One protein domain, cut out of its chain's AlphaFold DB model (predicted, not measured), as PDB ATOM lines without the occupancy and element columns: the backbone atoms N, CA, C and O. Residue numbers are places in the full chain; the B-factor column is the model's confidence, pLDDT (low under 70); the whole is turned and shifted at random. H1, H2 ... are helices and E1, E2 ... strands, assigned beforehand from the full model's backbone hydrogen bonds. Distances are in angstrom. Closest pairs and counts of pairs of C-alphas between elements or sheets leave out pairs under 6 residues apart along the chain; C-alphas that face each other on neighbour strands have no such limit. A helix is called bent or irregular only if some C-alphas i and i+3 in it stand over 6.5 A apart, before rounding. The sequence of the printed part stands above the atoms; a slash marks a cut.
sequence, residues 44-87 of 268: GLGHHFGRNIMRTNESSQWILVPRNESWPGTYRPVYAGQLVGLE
ATOM      1  N   GLY A  44     -35.075  28.138  47.156       60.84
ATOM      2  CA  GLY A  44     -35.452  29.275  46.332       60.84
ATOM      3  C   GLY A  44     -36.916  29.128  45.954       60.84
ATOM      4  O   GLY A  44     -37.227  28.382  45.030       60.84
ATOM      5  N   LEU A  45     -37.815  29.781  46.684       69.12
ATOM      6  CA  LEU A  45     -39.243  29.716  46.389       69.12
ATOM      7  C   LEU A  45     -39.614  30.848  45.429       69.12
ATOM      8  O   LEU A  45     -39.413  32.018  45.745       69.12
ATOM      9  N   GLY A  46     -40.139  30.503  44.255       73.00
ATOM     10  CA  GLY A  46     -40.613  31.488  43.286       73.00
ATOM     11  C   GLY A  46     -41.936  32.103  43.737       73.00
ATOM     12  O   GLY A  46     -42.946  31.407  43.784       73.00
ATOM     13  N   HIS A  47     -41.952  33.401  44.031       77.75
ATOM     14  CA  HIS A  47     -43.175  34.156  44.290       77.75
ATOM     15  C   HIS A  47     -43.181  35.483  43.548       77.75
ATOM     16  O   HIS A  47     -42.157  36.137  43.372       77.75
ATOM     17  N   HIS A  48     -44.376  35.915  43.168       81.19
ATOM     18  CA  HIS A  48     -44.592  37.216  42.567       81.19
ATOM     19  C   HIS A  48     -45.610  37.986  43.407       81.19
ATOM     20  O   HIS A  48     -46.719  37.513  43.647       81.19
ATOM     21  N   PHE A  49     -45.219  39.172  43.870       81.19
ATOM     22  CA  PHE A  49     -46.116  40.114  44.526       81.19
ATOM     23  C   PHE A  49     -46.471  41.232  43.554       81.19
ATOM     24  O   PHE A  49     -45.592  41.825  42.930       81.19
ATOM     25  N   GLY A  50     -47.761  41.530  43.457       80.19
ATOM     26  CA  GLY A  50     -48.276  42.651  42.691       80.19
ATOM     27  C   GLY A  50     -49.372  43.362  43.468       80.19
ATOM     28  O   GLY A  50     -50.117  42.745  44.231       80.19
ATOM     29  N   ARG A  51     -49.472  44.672  43.280       81.12
ATOM     30  CA  ARG A  51     -50.519  45.519  43.839       81.12
ATOM     31  C   ARG A  51     -51.175  46.297  42.710       81.12
ATOM     32  O   ARG A  51     -50.493  46.984  41.959       81.12
ATOM     33  N   ASN A  52     -52.500  46.230  42.641       81.88
ATOM     34  CA  ASN A  52     -53.286  47.076  41.753       81.88
ATOM     35  C   ASN A  52     -53.878  48.248  42.553       81.88
ATOM     36  O   ASN A  52     -54.489  48.045  43.604       81.88
ATOM     37  N   ILE A  53     -53.664  49.472  42.084       84.81
ATOM     38  CA  ILE A  53     -54.159  50.710  42.678       84.81
ATOM     39  C   ILE A  53     -55.254  51.244  41.757       84.81
ATOM     40  O   ILE A  53     -55.002  52.009  40.831       84.81
ATOM     41  N   MET A  54     -56.501  50.854  42.033       84.12
ATOM     42  CA  MET A  54     -57.626  51.181  41.149       84.12
ATOM     43  C   MET A  54     -57.888  52.687  41.013       84.12
ATOM     44  O   MET A  54     -58.295  53.137  39.950       84.12
ATOM     45  N   ARG A  55     -57.611  53.484  42.056       87.12
ATOM     46  CA  ARG A  55     -57.829  54.944  42.039       87.12
ATOM     47  C   ARG A  55     -56.967  55.667  40.997       87.12
ATOM     48  O   ARG A  55     -57.395  56.685  40.469       87.12
ATOM     49  N   THR A  56     -55.759  55.173  40.744       87.38
ATOM     50  CA  THR A  56     -54.816  55.746  39.771       87.38
ATOM     51  C   THR A  56     -54.681  54.884  38.519       87.38
ATOM     52  O   THR A  56     -53.967  55.259  37.598       87.38
ATOM     53  N   ASN A  57     -55.397  53.754  38.461       81.94
ATOM     54  CA  ASN A  57     -55.253  52.724  37.436       81.94
ATOM     55  C   ASN A  57     -53.789  52.260  37.258       81.94
ATOM     56  O   ASN A  57     -53.322  52.016  36.146       81.94
ATOM     57  N   GLU A  58     -53.050  52.162  38.366       80.81
ATOM     58  CA  GLU A  58     -51.634  51.786  38.380       80.81
ATOM     59  C   GLU A  58     -51.455  50.359  38.894       80.81
ATOM     60  O   GLU A  58     -52.018  49.973  39.919       80.81
ATOM     61  N   SER A  59     -50.603  49.584  38.225       76.06
ATOM     62  CA  SER A  59     -50.150  48.288  38.727       76.06
ATOM     63  C   SER A  59     -48.678  48.374  39.119       76.06
ATOM     64  O   SER A  59     -47.839  48.856  38.364       76.06
ATOM     65  N   SER A  60     -48.375  47.933  40.335       82.00
ATOM     66  CA  SER A  60     -47.024  47.834  40.875       82.00
ATOM     67  C   SER A  60     -46.687  46.359  41.061       82.00
ATOM     68  O   SER A  60     -47.510  45.602  41.573       82.00
ATOM     69  N   GLN A  61     -45.508  45.933  40.621       83.12
ATOM     70  CA  GLN A  61     -45.064  44.538  40.636       83.12
ATOM     71  C   GLN A  61     -43.668  44.448  41.252       83.12
ATOM     72  O   GLN A  61     -42.867  45.370  41.097       83.12
ATOM     73  N   TRP A  62     -43.377  43.353  41.961       82.06
ATOM     74  CA  TRP A  62     -42.057  43.121  42.553       82.06
ATOM     75  C   TRP A  62     -41.000  42.806  41.488       82.06
ATOM     76  O   TRP A  62     -39.929  43.408  41.498       82.06
ATOM     77  N   ILE A  63     -41.319  41.903  40.557       82.94
ATOM     78  CA  ILE A  63     -40.505  41.628  39.370       82.94
ATOM     79  C   ILE A  63     -41.206  42.265  38.176       82.94
ATOM     80  O   ILE A  63     -42.409  42.091  37.991       82.94
ATOM     81  N   LEU A  64     -40.462  43.023  37.372       78.25
ATOM     82  CA  LEU A  64     -41.028  43.711  36.220       78.25
ATOM     83  C   LEU A  64     -41.373  42.698  35.121       78.25
ATOM     84  O   LEU A  64     -40.481  42.075  34.544       78.25
ATOM     85  N   VAL A  65     -42.658  42.568  34.803       79.38
ATOM     86  CA  VAL A  65     -43.115  41.807  33.638       79.38
ATOM     87  C   VAL A  65     -43.046  42.712  32.400       79.38
ATOM     88  O   VAL A  65     -43.561  43.835  32.433       79.38
ATOM     89  N   PRO A  66     -42.420  42.268  31.295       78.94
ATOM     90  CA  PRO A  66     -42.407  43.008  30.038       78.94
ATOM     91  C   PRO A  66     -43.819  43.412  29.579       78.94
ATOM     92  O   PRO A  66     -44.753  42.612  29.607       78.94
ATOM     93  N   ARG A  67     -43.996  44.659  29.115       72.31
ATOM     94  CA  ARG A  67     -45.324  45.185  28.721       72.31
ATOM     95  C   ARG A  67     -45.985  44.406  27.577       72.31
ATOM     96  O   ARG A  67     -47.207  44.421  27.481       72.31
ATOM     97  N   ASN A  68     -45.201  43.729  26.732       78.12
ATOM     98  CA  ASN A  68     -45.706  42.874  25.650       78.12
ATOM     99  C   ASN A  68     -46.419  41.610  26.165       78.12
ATOM    100  O   ASN A  68     -47.206  41.023  25.432       78.12
ATOM    101  N   GLU A  69     -46.175  41.213  27.413       69.62
ATOM    102  CA  GLU A  69     -46.812  40.061  28.058       69.62
ATOM    103  C   GLU A  69     -48.058  40.434  28.863       69.62
ATOM    104  O   GLU A  69     -48.827  39.555  29.256       69.62
ATOM    105  N   SER A  70     -48.283  41.739  29.059       66.50
ATOM    106  CA  SER A  70     -49.452  42.316  29.724       66.50
ATOM    107  C   SER A  70     -49.777  41.631  31.070       66.50
ATOM    108  O   SER A  70     -48.930  41.004  31.710       66.50
ATOM    109  N   TRP A  71     -51.013  41.771  31.547       64.44
ATOM    110  CA  TRP A  71     -51.493  41.155  32.786       64.44
ATOM    111  C   TRP A  71     -51.281  39.623  32.877       64.44
ATOM    112  O   TRP A  71     -50.873  39.172  33.954       64.44
ATOM    113  N   PRO A  72     -51.451  38.820  31.798       64.25
ATOM    114  CA  PRO A  72     -51.199  37.374  31.823       64.25
ATOM    115  C   PRO A  72     -49.766  36.993  32.212       64.25
ATOM    116  O   PRO A  72     -49.562  35.978  32.878       64.25
ATOM    117  N   GLY A  73     -48.776  37.823  31.858       63.53
ATOM    118  CA  GLY A  73     -47.375  37.594  32.210       63.53
ATOM    119  C   GLY A  73     -47.130  37.528  33.723       63.53
ATOM    120  O   GLY A  73     -46.257  36.794  34.174       63.53
ATOM    121  N   THR A  74     -47.966  38.189  34.533       68.19
ATOM    122  CA  THR A  74     -47.881  38.169  36.009       68.19
ATOM    123  C   THR A  74     -48.012  36.758  36.594       68.19
ATOM    124  O   THR A  74     -47.446  36.484  37.651       68.19
ATOM    125  N   TYR A  75     -48.725  35.860  35.904       70.44
ATOM    126  CA  TYR A  75     -48.974  34.481  36.335       70.44
ATOM    127  C   TYR A  75     -47.933  33.481  35.828       70.44
ATOM    128  O   TYR A  75     -47.998  32.299  36.171       70.44
ATOM    129  N   ARG A  76     -46.972  33.918  35.006       71.38
ATOM    130  CA  ARG A  76     -45.972  33.012  34.442       71.38
ATOM    131  C   ARG A  76     -44.875  32.732  35.474       71.38
ATOM    132  O   ARG A  76     -44.254  33.677  35.960       71.38
ATOM    133  N   PRO A  77     -44.542  31.452  35.738       72.50
ATOM    134  CA  PRO A  77     -43.485  31.088  36.685       72.50
ATOM    135  C   PRO A  77     -42.109  31.680  36.346       72.50
ATOM    136  O   PRO A  77     -41.291  31.872  37.237       72.50
ATOM    137  N   VAL A  78     -41.864  32.000  35.070       75.69
ATOM    138  CA  VAL A  78     -40.612  32.609  34.586       75.69
ATOM    139  C   VAL A  78     -40.361  33.991  35.200       75.69
ATOM    140  O   VAL A  78     -39.209  34.359  35.406       75.69
ATOM    141  N   TYR A  79     -41.419  34.736  35.533       78.25
ATOM    142  CA  TYR A  79     -41.319  36.059  36.160       78.25
ATOM    143  C   TYR A  79     -41.488  36.010  37.687       78.25
ATOM    144  O   TYR A  79     -41.672  37.045  38.328       78.25
ATOM    145  N   ALA A  80     -41.437  34.822  38.295       79.69
ATOM    146  CA  ALA A  80     -41.477  34.692  39.744       79.69
ATOM    147  C   ALA A  80     -40.128  35.106  40.359       79.69
ATOM    148  O   ALA A  80     -39.073  34.600  39.979       79.69
ATOM    149  N   GLY A  81     -40.162  36.010  41.340       77.38
ATOM    150  CA  GLY A  81     -38.985  36.398  42.112       77.38
ATOM    151  C   GLY A  81     -38.554  35.266  43.039       77.38
ATOM    152  O   GLY A  81     -39.390  34.612  43.663       77.38
ATOM    153  N   GLN A  82     -37.251  35.020  43.137       78.69
ATOM    154  CA  GLN A  82     -36.719  33.972  44.003       78.69
ATOM    155  C   GLN A  82     -36.594  34.493  45.438       78.69
ATOM    156  O   GLN A  82     -35.765  35.352  45.732       78.69
ATOM    157  N   LEU A  83     -37.401  33.959  46.353       76.06
ATOM    158  CA  LEU A  83     -37.194  34.150  47.786       76.06
ATOM    159  C   LEU A  83     -36.045  33.255  48.234       76.06
ATOM    160  O   LEU A  83     -36.169  32.032  48.246       76.06
ATOM    161  N   VAL A  84     -34.930  33.888  48.580       78.75
ATOM    162  CA  VAL A  84     -33.739  33.257  49.155       78.75
ATOM    163  C   VAL A  84     -33.699  33.504  50.669       78.75
ATOM    164  O   VAL A  84     -34.283  34.470  51.154       78.75
ATOM    165  N   GLY A  85     -33.031  32.631  51.427       71.50
ATOM    166  CA  GLY A  85     -32.931  32.738  52.894       71.50
ATOM    167  C   GLY A  85     -34.055  32.044  53.678       71.50
ATOM    168  O   GLY A  85     -34.151  32.204  54.893       71.50
ATOM    169  N   LEU A  86     -34.901  31.260  53.005       71.44
ATOM    170  CA  LEU A  86     -35.836  30.344  53.655       71.44
ATOM    171  C   LEU A  86     -35.092  29.057  54.034       71.44
ATOM    172  O   LEU A  86     -34.957  28.142  53.223       71.44
ATOM    173  N   GLU A  87     -34.583  29.007  55.262       69.88
ATOM    174  CA  GLU A  87     -33.876  27.847  55.811       69.88
ATOM    175  C   GLU A  87     -34.732  27.110  56.849       69.88
ATOM    176  O   GLU A  87     -35.549  27.702  57.555       69.88
TER     177      GLU A  87
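AT A GLANCE: This is residues 44 to 87 of the 268 residues of an uncharacterized protein of Candidatus Poribacteria bacterium (UniProt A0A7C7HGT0). Two short antiparallel ribbons, E1 with E4 and E2 with E3, follow end to end as a long narrow strip, with E1 running on into E2 along it. Between E3 and E4 the chain swings out to one side of the strip in a loop that holds the short helix H1, and the hairpin tip, residues 53 to 58, sticks out at one end. The printed part has 44 residues, with one named helix and four named strands in the order E1, E2, E3, H1, E4; the class is mixed, helices and strands. The whole is loose, with a radius of gyration of the C-alphas of 11.8 A, and only just flat, spanning 39 by 22 by 12 A.

IN THESE COORDINATES: E4, residues 81 to 86, is 13.4 A long and ends at C-alpha 86 (-35.836, 30.344, 53.655). E1, residues 44 to 47, is 9.4 A long and begins at C-alpha 44 (-35.452, 29.275, 46.332). E2, residues 50 to 53, and E3, residues 58 to 61, are each 10.0 A long. H1, residues 67 to 73, is 8.6 A long and irregular: C-alphas 68 and 71 are 9.3 A apart.

HOW THE PARTS SIT: E1 and E4 are antiparallel at 135 degrees; C-alphas 46 and 82 face each other at 4.7 A, and N 47 and O 81 are within hydrogen-bond range at 2.9 A. E1 runs on into E2 across a break of 2 residues, at 22 degrees. E2 and E3 form a hairpin, antiparallel at 166 degrees, with N 51 and O 60 at 2.8 A. E3 and E4 are apart. H1 is apart from E1 and E2; 1 of its 3 O i to N i+4 pairs and 2 of its 4 O i to N i+3 pairs are within range.

THE WHOLE: The two C-alphas farthest apart, those of Arg 55 and Glu 87, are 38.7 A apart. The printed part has no cut; no link is long. The mean pLDDT of the printed part is 76.2, with residues 44 to 45, 69 to 74 and 87 under 70.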